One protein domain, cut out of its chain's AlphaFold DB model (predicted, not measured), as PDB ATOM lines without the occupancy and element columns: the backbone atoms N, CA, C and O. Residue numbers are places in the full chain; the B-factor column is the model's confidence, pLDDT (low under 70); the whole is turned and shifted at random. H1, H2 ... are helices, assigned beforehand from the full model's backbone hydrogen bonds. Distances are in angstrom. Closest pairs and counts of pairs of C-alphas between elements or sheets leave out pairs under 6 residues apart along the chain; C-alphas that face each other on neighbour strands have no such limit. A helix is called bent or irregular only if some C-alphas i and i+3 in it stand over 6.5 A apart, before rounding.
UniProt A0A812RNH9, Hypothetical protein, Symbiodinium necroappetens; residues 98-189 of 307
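What this domain is: This is residues 98 to 189 of the 307 residues of the protein "Hypothetical protein" of Symbiodinium necroappetens (UniProt A0A812RNH9). One long helix, H1, makes most of the longest axis; H2 folds back along its last part as a helical hairpin that opens like a V, and H4 crosses H1 steeply farther back along it. The small helix H3 lies in the corner between H2 and H4, while H5 runs back beside H4 with its first arm, H5a, and then turns off sharply with H5b, which touches no helix. The printed part has 92 residues, with five named helices in the order H1, H2, H3, H4, H5 and no named strand, and its class is all helix. The whole is loose, with a radius of gyration of the C-alphas of 15.6 A and spans of 44 by 32 by 19 A.

Where its parts are: H1, residues 99 to 124, is the longest helix at 37.4 A, from C-alpha 99 at (86.371, 78.591, 81.422) to C-alpha 124 at (77.758, 114.940, 83.923). H2, residues 130 to 142, measures 18.6 A, and H4, residues 149 to 160, 16.3 A. H3, residues 144 to 147, is neither bent nor irregular, but only just: C-alphas 144 and 147 are 6.2 A apart. H5, residues 168 to 188, was assigned as one helix by its hydrogen bonds but is bent, with C-alphas 177 and 180 7.4 A apart. Its arms are H5a, residues 168 to 177, 14.0 A long, and H5b, residues 180 to 188, 13.3 A long, ending with C-alpha 188 at (69.434, 97.714, 60.474).

How they stand to each other: H1 touches H2 with residues 116 to 123 alone; the closest C-alphas, of Leu 123 and Lys 133, are 5.9 A apart. This hairpin has a steep tilt of 38 degrees, opposite ways. H1 touches H4 with residues 106 to 113 alone, closest at the C-alphas of Trp 113 and Tyr 155, 7.4 A. Their steep tilt is 66 degrees, opposite ways. H3 is close to H1 but not clearly touching; their closest C-alphas, of Val 116 and Asn 146, are 7.3 A apart. H4 and H5a are close but not clearly touching, with the C-alphas of Ala 157 and Leu 170 closest at 6.9 A and a shallow tilt of 5 degrees, opposite ways. H5a and H5b stand at a steep tilt of 52 degrees. H5b is apart from H1, H2, H3 and H4. Every O i to N i+4 pair is within hydrogen-bond range in H2, H4 and H5a, against 21 of 22 in H1 and 4 of 5 in H5b; H3 is too short for such a pair.

The domain as a whole: The two C-alphas farthest apart, of Ser 127 and Gly 180, are 45.4 A apart. The printed part has no cut. The links H1 to H2, H2 to H3 and H3 to H4 are tight, H4 to H5 is short, and no link is long. Residues 126 to 131, of which 130 and 131 belong to H2, stand free. The mean pLDDT of the printed part is 84.6; residue 144 and residues 179 to 189 are under 70, and H5b has a mean of 45.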
ATOM      1  N   SER A  98      87.665  76.876  77.137       94.62
ATOM      2  CA  SER A  98      88.291  77.090  78.448       94.62
ATOM      3  C   SER A  98      87.512  78.112  79.275       94.62
ATOM      4  O   SER A  98      87.415  79.273  78.874       94.62
ATOM      5  N   GLN A  99      87.030  77.705  80.453       95.06
ATOM      6  CA  GLN A  99      86.371  78.591  81.422       95.06
ATOM      7  C   GLN A  99      87.285  79.733  81.884       95.06
ATOM      8  O   GLN A  99      86.820  80.856  82.061       95.06
ATOM      9  N   HIS A 100      88.587  79.469  82.024       95.81
ATOM     10  CA  HIS A 100      89.566  80.497  82.379       95.81
ATOM     11  C   HIS A 100      89.576  81.639  81.352       95.81
ATOM     12  O   HIS A 100      89.511  82.812  81.714       95.81
ATOM     13  N   GLU A 101      89.563  81.298  80.062       92.94
ATOM     14  CA  GLU A 101      89.519  82.288  78.981       92.94
ATOM     15  C   GLU A 101      88.178  83.025  78.913       92.94
ATOM     16  O   GLU A 101      88.158  84.229  78.642       92.94
ATOM     17  N   ARG A 102      87.058  82.344  79.215       95.25
ATOM     18  CA  ARG A 102      85.743  82.994  79.355       95.25
ATOM     19  C   ARG A 102      85.775  84.057  80.452       95.25
ATOM     20  O   ARG A 102      85.405  85.204  80.210       95.25
ATOM     21  N   ALA A 103      86.272  83.700  81.638       95.81
ATOM     22  CA  ALA A 103      86.384  84.606  82.780       95.81
ATOM     23  C   ALA A 103      87.307  85.797  82.487       95.81
ATOM     24  O   ALA A 103      86.963  86.946  82.780       95.81
ATOM     25  N   ALA A 104      88.453  85.551  81.852       92.25
ATOM     26  CA  ALA A 104      89.367  86.609  81.436       92.25
ATOM     27  C   ALA A 104      88.744  87.526  80.365       92.25
ATOM     28  O   ALA A 104      88.984  88.734  80.362       92.25
ATOM     29  N   GLY A 105      87.928  86.983  79.457       90.81
ATOM     30  CA  GLY A 105      87.167  87.755  78.473       90.81
ATOM     31  C   GLY A 105      86.116  88.656  79.118       90.81
ATOM     32  O   GLY A 105      86.104  89.860  78.864       90.81
ATOM     33  N   LEU A 106      85.302  88.102  80.018       95.38
ATOM     34  CA  LEU A 106      84.300  88.850  80.781       95.38
ATOM     35  C   LEU A 106      84.927  89.935  81.663       95.38
ATOM     36  O   LEU A 106      84.424  91.056  81.698       95.38
ATOM     37  N   THR A 107      86.063  89.648  82.305       94.75
ATOM     38  CA  THR A 107      86.822  90.639  83.089       94.75
ATOM     39  C   THR A 107      87.228  91.826  82.223       94.75
ATOM     40  O   THR A 107      86.981  92.976  82.582       94.75
ATOM     41  N   ARG A 108      87.760  91.565  81.026       89.44
ATOM     42  CA  ARG A 108      88.131  92.626  80.086       89.44
ATOM     43  C   ARG A 108      86.922  93.446  79.624       89.44
ATOM     44  O   ARG A 108      86.998  94.671  79.582       89.44
ATOM     45  N   ILE A 109      85.805  92.794  79.293       91.31
ATOM     46  CA  ILE A 109      84.551  93.477  78.920       91.31
ATOM     47  C   ILE A 109      84.087  94.389  80.063       91.31
ATOM     48  O   ILE A 109      83.726  95.541  79.818       91.31
ATOM     49  N   ARG A 110      84.152  93.904  81.308       94.56
ATOM     50  CA  ARG A 110      83.812  94.663  82.515       94.56
ATOM     51  C   ARG A 110      84.698  95.888  82.701       94.56
ATOM     52  O   ARG A 110      84.188  96.958  83.018       94.56
ATOM     53  N   GLU A 111      86.006  95.755  82.510       90.56
ATOM     54  CA  GLU A 111      86.958  96.863  82.640       90.56
ATOM     55  C   GLU A 111      86.721  97.951  81.591       90.56
ATOM     56  O   GLU A 111      86.655  99.136  81.936       90.56
ATOM     57  N   VAL A 112      86.535  97.546  80.331       88.88
ATOM     58  CA  VAL A 112      86.263  98.455  79.212       88.88
ATOM     59  C   VAL A 112      84.948  99.206  79.438       88.88
ATOM     60  O   VAL A 112      84.929 100.435  79.371       88.88
ATOM     61  N   TRP A 113      83.865  98.508  79.793       90.12
ATOM     62  CA  TRP A 113      82.602  99.168  80.134       90.12
ATOM     63  C   TRP A 113      82.704 100.044  81.374       90.12
ATOM     64  O   TRP A 113      82.155 101.141  81.393       90.12
ATOM     65  N   GLY A 114      83.435  99.604  82.394       89.06
ATOM     66  CA  GLY A 114      83.692 100.413  83.577       89.06
ATOM     67  C   GLY A 114      84.371 101.736  83.222       89.06
ATOM     68  O   GLY A 114      84.022 102.768  83.788       89.06
ATOM     69  N   ALA A 115      85.305 101.735  82.267       90.38
ATOM     70  CA  ALA A 115      85.931 102.958  81.767       90.38
ATOM     71  C   ALA A 115      84.935 103.855  81.015       90.38
ATOM     72  O   ALA A 115      84.883 105.053  81.297       90.38
ATOM     73  N   VAL A 116      84.109 103.280  80.135       88.94
ATOM     74  CA  VAL A 116      83.050 104.008  79.411       88.94
ATOM     75  C   VAL A 116      82.068 104.667  80.382       88.94
ATOM     76  O   VAL A 116      81.837 105.869  80.299       88.94
ATOM     77  N   LEU A 117      81.541 103.916  81.351       91.06
ATOM     78  CA  LEU A 117      80.566 104.426  82.318       91.06
ATOM     79  C   LEU A 117      81.162 105.503  83.232       91.06
ATOM     80  O   LEU A 117      80.482 106.473  83.560       91.06
ATOM     81  N   ARG A 118      82.437 105.373  83.625       93.19
ATOM     82  CA  ARG A 118      83.139 106.431  84.371       93.19
ATOM     83  C   ARG A 118      83.288 107.702  83.543       93.19
ATOM     84  O   ARG A 118      83.036 108.782  84.068       93.19
ATOM     85  N   ALA A 119      83.655 107.581  82.269       91.06
ATOM     86  CA  ALA A 119      83.746 108.729  81.372       91.06
ATOM     87  C   ALA A 119      82.377 109.409  81.193       91.06
ATOM     88  O   ALA A 119      82.280 110.629  81.312       91.06
ATOM     89  N   GLU A 120      81.308 108.632  81.001       91.38
ATOM     90  CA  GLU A 120      79.932 109.143  80.931       91.38
ATOM     91  C   GLU A 120      79.517 109.863  82.212       91.38
ATOM     92  O   GLU A 120      78.933 110.944  82.147       91.38
ATOM     93  N   HIS A 121      79.859 109.300  83.371       94.12
ATOM     94  CA  HIS A 121      79.598 109.912  84.665       94.12
ATOM     95  C   HIS A 121      80.347 111.241  84.834       94.12
ATOM     96  O   HIS A 121      79.734 112.246  85.191       94.12
ATOM     97  N   TRP A 122      81.644 111.291  84.509       95.81
ATOM     98  CA  TRP A 122      82.438 112.524  84.577       95.81
ATOM     99  C   TRP A 122      81.923 113.619  83.648       95.81
ATOM    100  O   TRP A 122      81.980 114.797  83.995       95.81
ATOM    101  N   LEU A 123      81.366 113.266  82.489       94.62
ATOM    102  CA  LEU A 123      80.759 114.252  81.596       94.62
ATOM    103  C   LEU A 123      79.545 114.962  82.214       94.62
ATOM    104  O   LEU A 123      79.272 116.108  81.838       94.62
ATOM    105  N   GLN A 124      78.862 114.331  83.174       94.75
ATOM    106  CA  GLN A 124      77.758 114.940  83.923       94.75
ATOM    107  C   GLN A 124      78.232 115.847  85.066       94.75
ATOM    108  O   GLN A 124      77.461 116.686  85.528       94.75
ATOM    109  N   ASP A 125      79.485 115.725  85.512       96.38
ATOM    110  CA  ASP A 125      80.016 116.522  86.617       96.38
ATOM    111  C   ASP A 125      80.210 117.989  86.182       96.38
ATOM    112  O   ASP A 125      81.014 118.269  85.284       96.38
ATOM    113  N   PRO A 126      79.498 118.966  86.775       96.62
ATOM    114  CA  PRO A 126      79.639 120.374  86.412       96.62
ATOM    115  C   PRO A 126      81.023 120.950  86.744       96.62
ATOM    116  O   PRO A 126      81.418 121.929  86.114       96.62
ATOM    117  N   SER A 127      81.765 120.348  87.677       97.56
ATOM    118  CA  SER A 127      83.087 120.812  88.109       97.56
ATOM    119  C   SER A 127      84.216 120.456  87.136       97.56
ATOM    120  O   SER A 127      85.284 121.069  87.183       97.56
ATOM    121  N   LEU A 128      83.992 119.500  86.225       96.44
ATOM    122  CA  LEU A 128      85.030 119.039  85.308       96.44
ATOM    123  C   LEU A 128      85.388 120.133  84.274       96.44
ATOM    124  O   LEU A 128      84.486 120.658  83.607       96.44
ATOM    125  N   PRO A 129      86.683 120.462  84.072       97.56
ATOM    126  CA  PRO A 129      87.100 121.495  83.125       97.56
ATOM    127  C   PRO A 129      86.608 121.243  81.693       97.56
ATOM    128  O   PRO A 129      86.632 120.115  81.198       97.56
ATOM    129  N   ALA A 130      86.224 122.310  80.985       94.75
ATOM    130  CA  ALA A 130      85.621 122.218  79.650       94.75
ATOM    131  C   ALA A 130      86.498 121.483  78.617       94.75
ATOM    132  O   ALA A 130      85.980 120.700  77.824       94.75
ATOM    133  N   HIS A 131      87.819 121.687  78.651       92.75
ATOM    134  CA  HIS A 131      88.751 121.009  77.742       92.75
ATOM    135  C   HIS A 131      88.851 119.499  78.020       92.75
ATOM    136  O   HIS A 131      88.944 118.713  77.083       92.75
ATOM    137  N   VAL A 132      88.763 119.079  79.290       93.44
ATOM    138  CA  VAL A 132      88.727 117.654  79.664       93.44
ATOM    139  C   VAL A 132      87.419 117.023  79.197       93.44
ATOM    140  O   VAL A 132      87.434 115.937  78.625       93.44
ATOM    141  N   LYS A 133      86.287 117.720  79.372       91.75
ATOM    142  CA  LYS A 133      84.990 117.263  78.853       91.75
ATOM    143  C   LYS A 133      85.007 117.086  77.338       91.75
ATOM    144  O   LYS A 133      84.420 116.128  76.850       91.75
ATOM    145  N   LEU A 134      85.646 117.999  76.608       90.19
ATOM    146  CA  LEU A 134      85.786 117.883  75.159       90.19
ATOM    147  C   LEU A 134      86.591 116.630  74.793       90.19
ATOM    148  O   LEU A 134      86.067 115.779  74.089       90.19
ATOM    149  N   GLY A 135      87.777 116.446  75.380       88.88
ATOM    150  CA  GLY A 135      88.597 115.260  75.112       88.88
ATOM    151  C   GLY A 135      87.907 113.937  75.472       88.88
ATOM    152  O   GLY A 135      88.031 112.960  74.743       88.88
ATOM    153  N   LEU A 136      87.129 113.893  76.560       87.38
ATOM    154  CA  LEU A 136      86.332 112.710  76.907       87.38
ATOM    155  C   LEU A 136      85.200 112.445  75.908       87.38
ATOM    156  O   LEU A 136      84.911 111.285  75.625       87.38
ATOM    157  N   LYS A 137      84.553 113.492  75.379       85.75
ATOM    158  CA  LYS A 137      83.535 113.341  74.330       85.75
ATOM    159  C   LYS A 137      84.143 112.794  73.049       85.75
ATOM    160  O   LYS A 137      83.570 111.863  72.499       85.75
ATOM    161  N   ASP A 138      85.293 113.324  72.640       84.56
ATOM    162  CA  ASP A 138      86.007 112.867  71.447       84.56
ATOM    163  C   ASP A 138      86.368 111.379  71.589       84.56
ATOM    164  O   ASP A 138      85.994 110.563  70.753       84.56
ATOM    165  N   LEU A 139      86.948 110.982  72.730       82.75
ATOM    166  CA  LEU A 139      87.253 109.574  73.013       82.75
ATOM    167  C   LEU A 139      86.009 108.673  72.997       82.75
ATOM    168  O   LEU A 139      86.058 107.565  72.472       82.75
ATOM    169  N   LEU A 140      84.889 109.106  73.585       81.25
ATOM    170  CA  LEU A 140      83.654 108.314  73.575       81.25
ATOM    171  C   LEU A 140      83.003 108.251  72.189       81.25
ATOM    172  O   LEU A 140      82.310 107.277  71.907       81.25
ATOM    173  N   GLN A 141      83.206 109.262  71.345       79.94
ATOM    174  CA  GLN A 141      82.733 109.277  69.963       79.94
ATOM    175  C   GLN A 141      83.536 108.305  69.088       79.94
ATOM    176  O   GLN A 141      82.951 107.623  68.245       79.94
ATOM    177  N   ASP A 142      84.838 108.173  69.342       78.00
ATOM    178  CA  ASP A 142      85.712 107.208  68.660       78.00
ATOM    179  C   ASP A 142      85.351 105.754  69.010       78.00
ATOM    180  O   ASP A 142      85.504 104.837  68.200       78.00
ATOM    181  N   VAL A 143      84.803 105.529  70.207       77.75
ATOM    182  CA  VAL A 143      84.319 104.222  70.675       77.75
ATOM    183  C   VAL A 143      82.852 104.030  70.278       77.75
ATOM    184  O   VAL A 143      82.006 103.752  71.116       77.75
ATOM    185  N   ALA A 144      82.539 104.137  68.983       69.56
ATOM    186  CA  ALA A 144      81.162 104.196  68.466       69.56
ATOM    187  C   ALA A 144      80.216 103.079  68.960       69.56
ATOM    188  O   ALA A 144      79.002 103.275  69.039       69.56
ATOM    189  N   TRP A 145      80.752 101.904  69.316       79.75
ATOM    190  CA  TRP A 145      79.946 100.793  69.820       79.75
ATOM    191  C   TRP A 145      79.335 101.050  71.202       79.75
ATOM    192  O   TRP A 145      78.364 100.383  71.554       79.75
ATOM    193  N   ASN A 146      79.849 101.992  72.001       78.38
ATOM    194  CA  ASN A 146      79.319 102.270  73.341       78.38
ATOM    195  C   ASN A 146      77.875 102.803  73.307       78.38
ATOM    196  O   ASN A 146      77.136 102.666  74.281       78.38
ATOM    197  N   GLN A 147      77.455 103.401  72.196       79.44
ATOM    198  CA  GLN A 147      76.091 103.882  71.989       79.44
ATOM    199  C   GLN A 147      75.182 102.824  71.355       79.44
ATOM    200  O   GLN A 147      73.976 103.035  71.252       79.44
ATOM    201  N   TRP A 148      75.724 101.676  70.941       79.25
ATOM    202  CA  TRP A 148      74.920 100.633  70.317       79.25
ATOM    203  C   TRP A 148      74.054  99.927  71.355       79.25
ATOM    204  O   TRP A 148      74.544  99.475  72.393       79.25
ATOM    205  N   GLN A 149      72.775  99.760  71.018       79.06
ATOM    206  CA  GLN A 149      71.802  99.047  71.845       79.06
ATOM    207  C   GLN A 149      72.316  97.656  72.238       79.06
ATOM    208  O   GLN A 149      72.362  97.318  73.418       79.06
ATOM    209  N   LEU A 150      72.817  96.898  71.259       79.19
ATOM    210  CA  LEU A 150      73.353  95.558  71.482       79.19
ATOM    211  C   LEU A 150      74.517  95.544  72.487       79.19
ATOM    212  O   LEU A 150      74.608  94.649  73.321       79.19
ATOM    213  N   ALA A 151      75.414  96.532  72.438       83.06
ATOM    214  CA  ALA A 151      76.543  96.579  73.364       83.06
ATOM    215  C   ALA A 151      76.078  96.837  74.810       83.06
ATOM    216  O   ALA A 151      76.628  96.252  75.747       83.06
ATOM    217  N   ARG A 152      75.057  97.686  74.992       84.38
ATOM    218  CA  ARG A 152      74.436  97.955  76.300       84.38
ATOM    219  C   ARG A 152      73.690  96.735  76.831       84.38
ATOM    220  O   ARG A 152      73.787  96.450  78.020       84.38
ATOM    221  N   GLU A 153      73.000  95.997  75.964       83.94
ATOM    222  CA  GLU A 153      72.329  94.739  76.319       83.94
ATOM    223  C   GLU A 153      73.329  93.665  76.749       83.94
ATOM    224  O   GLU A 153      73.122  93.026  77.775       83.94
ATOM    225  N   VAL A 154      74.458  93.533  76.045       87.12
ATOM    226  CA  VAL A 154      75.581  92.675  76.464       87.12
ATOM    227  C   VAL A 154      76.078  93.045  77.854       87.12
ATOM    228  O   VAL A 154      76.216  92.165  78.701       87.12
ATOM    229  N   TYR A 155      76.311  94.330  78.125       90.38
ATOM    230  CA  TYR A 155      76.728  94.770  79.456       90.38
ATOM    231  C   TYR A 155      75.689  94.456  80.536       90.38
ATOM    232  O   TYR A 155      76.042  93.979  81.617       90.38
ATOM    233  N   ALA A 156      74.416  94.725  80.247       89.00
ATOM    234  CA  ALA A 156      73.318  94.472  81.166       89.00
ATOM    235  C   ALA A 156      73.192  92.976  81.474       89.00
ATOM    236  O   ALA A 156      73.144  92.617  82.646       89.00
ATOM    237  N   ALA A 157      73.234  92.113  80.455       91.25
ATOM    238  CA  ALA A 157      73.226  90.662  80.621       91.25
ATOM    239  C   ALA A 157      74.407  90.196  81.483       91.25
ATOM    240  O   ALA A 157      74.200  89.523  82.487       91.25
ATOM    241  N   CYS A 158      75.631  90.643  81.170       94.88
ATOM    242  CA  CYS A 158      76.813  90.319  81.975       94.88
ATOM    243  C   CYS A 158      76.665  90.766  83.437       94.88
ATOM    244  O   CYS A 158      77.119  90.072  84.338       94.88
ATOM    245  N   THR A 159      76.036  91.917  83.680       94.50
ATOM    246  CA  THR A 159      75.812  92.434  85.037       94.50
ATOM    247  C   THR A 159      74.748  91.630  85.787       94.50
ATOM    248  O   THR A 159      74.948  91.337  86.963       94.50
ATOM    249  N   THR A 160      73.648  91.256  85.124       94.50
ATOM    250  CA  THR A 160      72.573  90.422  85.693       94.50
ATOM    251  C   THR A 160      73.099  89.058  86.121       94.50
ATOM    252  O   THR A 160      72.860  88.641  87.250       94.50
ATOM    253  N   GLU A 161      73.911  88.432  85.271       97.25
ATOM    254  CA  GLU A 161      74.549  87.135  85.536       97.25
ATOM    255  C   GLU A 161      75.810  87.261  86.409       97.25
ATOM    256  O   GLU A 161      76.630  86.351  86.489       97.25
ATOM    257  N   ASN A 162      76.007  88.421  87.047       97.06
ATOM    258  CA  ASN A 162      77.118  88.721  87.950       97.06
ATOM    259  C   ASN A 162      78.508  88.374  87.380       97.06
ATOM    260  O   ASN A 162      79.430  88.012  88.112       97.06
ATOM    261  N   TRP A 163      78.659  88.518  86.061       96.62
ATOM    262  CA  TRP A 163      79.865  88.202  85.302       96.62
ATOM    263  C   TRP A 163      80.312  86.739  85.429       96.62
ATOM    264  O   TRP A 163      81.505  86.450  85.289       96.62
ATOM    265  N   ASP A 164      79.383  85.812  85.680       97.69
ATOM    266  CA  ASP A 164      79.702  84.394  85.782       97.69
ATOM    267  C   ASP A 164      80.061  83.797  84.415       97.69
ATOM    268  O   ASP A 164      79.233  83.608  83.526       97.69
ATOM    269  N   SER A 165      81.334  83.432  84.266       96.69
ATOM    270  CA  SER A 165      81.859  82.718  83.098       96.69
ATOM    271  C   SER A 165      81.255  81.327  82.865       96.69
ATOM    272  O   SER A 165      81.495  80.735  81.810       96.69
ATOM    273  N   GLY A 166      80.549  80.773  83.852       96.69
ATOM    274  CA  GLY A 166      79.809  79.519  83.767       96.69
ATOM    275  C   GLY A 166      78.345  79.672  83.351       96.69
ATOM    276  O   GLY A 166      77.738  78.650  83.055       96.69
ATOM    277  N   SER A 167      77.802  80.895  83.285       97.50
ATOM    278  CA  SER A 167      76.381  81.123  82.987       97.50
ATOM    279  C   SER A 167      75.995  80.552  81.620       97.50
ATOM    280  O   SER A 167      76.621  80.858  80.594       97.50
ATOM    281  N   GLU A 168      74.963  79.708  81.616       96.06
ATOM    282  CA  GLU A 168      74.357  79.164  80.400       96.06
ATOM    283  C   GLU A 168      73.566  80.258  79.672       96.06
ATOM    284  O   GLU A 168      73.612  80.345  78.449       96.06
ATOM    285  N   GLU A 169      72.965  81.192  80.409       94.31
ATOM    286  CA  GLU A 169      72.219  82.337  79.889       94.31
ATOM    287  C   GLU A 169      73.114  83.282  79.077       94.31
ATOM    288  O   GLU A 169      72.733  83.720  77.988       94.31
ATOM    289  N   LEU A 170      74.332  83.580  79.553       94.75
ATOM    290  CA  LEU A 170      75.304  84.364  78.778       94.75
ATOM    291  C   LEU A 170      75.757  83.623  77.521       94.75
ATOM    292  O   LEU A 170      75.971  84.247  76.476       94.75
ATOM    293  N   GLN A 171      75.908  82.302  77.608       93.75
ATOM    294  CA  GLN A 171      76.267  81.476  76.463       93.75
ATOM    295  C   GLN A 171      75.142  81.491  75.427       93.75
ATOM    296  O   GLN A 171      75.401  81.860  74.281       93.75
ATOM    297  N   ASP A 172      73.905  81.210  75.815       89.62
ATOM    298  CA  ASP A 172      72.735  81.266  74.940       89.62
ATOM    299  C   ASP A 172      72.558  82.654  74.328       89.62
ATOM    300  O   ASP A 172      72.371  82.785  73.115       89.62
ATOM    301  N   PHE A 173      72.721  83.714  75.123       88.44
ATOM    302  CA  PHE A 173      72.655  85.071  74.605       88.44
ATOM    303  C   PHE A 173      73.755  85.336  73.575       88.44
ATOM    304  O   PHE A 173      73.469  85.809  72.476       88.44
ATOM    305  N   SER A 174      75.005  84.957  73.853       88.62
ATOM    306  CA  SER A 174      76.089  85.058  72.872       88.62
ATOM    307  C   SER A 174      75.782  84.235  71.619       88.62
ATOM    308  O   SER A 174      75.987  84.704  70.498       88.62
ATOM    309  N   PHE A 175      75.255  83.019  71.763       85.94
ATOM    310  CA  PHE A 175      74.840  82.205  70.628       85.94
ATOM    311  C   PHE A 175      73.818  82.958  69.770       85.94
ATOM    312  O   PHE A 175      73.998  83.052  68.557       85.94
ATOM    313  N   LEU A 176      72.793  83.565  70.369       80.62
ATOM    314  CA  LEU A 176      71.790  84.369  69.662       80.62
ATOM    315  C   LEU A 176      72.412  85.571  68.949       80.62
ATOM    316  O   LEU A 176      72.173  85.763  67.751       80.62
ATOM    317  N   VAL A 177      73.281  86.314  69.640       78.62
ATOM    318  CA  VAL A 177      74.008  87.452  69.069       78.62
ATOM    319  C   VAL A 177      74.780  87.024  67.822       78.62
ATOM    320  O   VAL A 177      74.785  87.750  66.837       78.62
ATOM    321  N   PHE A 178      75.372  85.829  67.786       75.12
ATOM    322  CA  PHE A 178      76.278  85.409  66.712       75.12
ATOM    323  C   PHE A 178      75.722  84.383  65.708       75.12
ATOM    324  O   PHE A 178      76.370  84.147  64.682       75.12
ATOM    325  N   SER A 179      74.544  83.800  65.939       63.62
ATOM    326  CA  SER A 179      73.957  82.703  65.138       63.62
ATOM    327  C   SER A 179      73.189  83.139  63.879       63.62
ATOM    328  O   SER A 179      72.564  82.311  63.216       63.62
ATOM    329  N   GLY A 180      73.279  84.415  63.492       52.25
ATOM    330  CA  GLY A 180      72.741  84.941  62.227       52.25
ATOM    331  C   GLY A 180      72.020  86.280  62.373       52.25
ATOM    332  O   GLY A 180      72.043  87.084  61.445       52.25
ATOM    333  N   TRP A 181      71.476  86.563  63.559       45.72
ATOM    334  CA  TRP A 181      70.753  87.803  63.850       45.72
ATOM    335  C   TRP A 181      71.656  89.032  63.927       45.72
ATOM    336  O   TRP A 181      71.213  90.116  63.569       45.72
ATOM    337  N   SER A 182      72.940  88.871  64.266       48.22
ATOM    338  CA  SER A 182      73.933  89.949  64.154       48.22
ATOM    339  C   SER A 182      73.998  90.521  62.745       48.22
ATOM    340  O   SER A 182      74.003  91.733  62.619       48.22
ATOM    341  N   LYS A 183      73.992  89.707  61.678       44.47
ATOM    342  CA  LYS A 183      73.996  90.248  60.305       44.47
ATOM    343  C   LYS A 183      72.789  91.152  60.054       44.47
ATOM    344  O   LYS A 183      72.955  92.218  59.481       44.47
ATOM    345  N   PHE A 184      71.611  90.757  60.536       42.44
ATOM    346  CA  PHE A 184      70.391  91.550  60.409       42.44
ATOM    347  C   PHE A 184      70.449  92.829  61.261       42.44
ATOM    348  O   PHE A 184      70.189  93.907  60.748       42.44
ATOM    349  N   PHE A 185      70.876  92.738  62.523       44.47
ATOM    350  CA  PHE A 185      71.002  93.879  63.441       44.47
ATOM    351  C   PHE A 185      72.099  94.874  63.016       44.47
ATOM    352  O   PHE A 185      71.898  96.080  63.075       44.47
ATOM    353  N   TYR A 186      73.249  94.399  62.522       45.62
ATOM    354  CA  TYR A 186      74.302  95.248  61.943       45.62
ATOM    355  C   TYR A 186      73.836  95.949  60.665       45.62
ATOM    356  O   TYR A 186      74.278  97.055  60.384       45.62
ATOM    357  N   MET A 187      72.946  95.324  59.892       42.62
ATOM    358  CA  MET A 187      72.380  95.932  58.689       42.62
ATOM    359  C   MET A 187      71.260  96.936  58.981       42.62
ATOM    360  O   MET A 187      71.000  97.768  58.123       42.62
ATOM    361  N   THR A 188      70.607  96.876  60.147       39.09
ATOM    362  CA  THR A 188      69.434  97.714  60.474       39.09
ATOM    363  C   THR A 188      69.667  98.728  61.594       39.09
ATOM    364  O   THR A 188      68.854  99.630  61.773       39.09
ATOM    365  N   CYS A 189      70.755  98.610  62.361       38.88
ATOM    366  CA  CYS A 189      71.043  99.478  63.510       38.88
ATOM    367  C   CYS A 189      72.262 100.387  63.322       38.88
ATOM    368  O   CYS A 189      72.670 101.047  64.275       38.88
TER     369      CYS A 189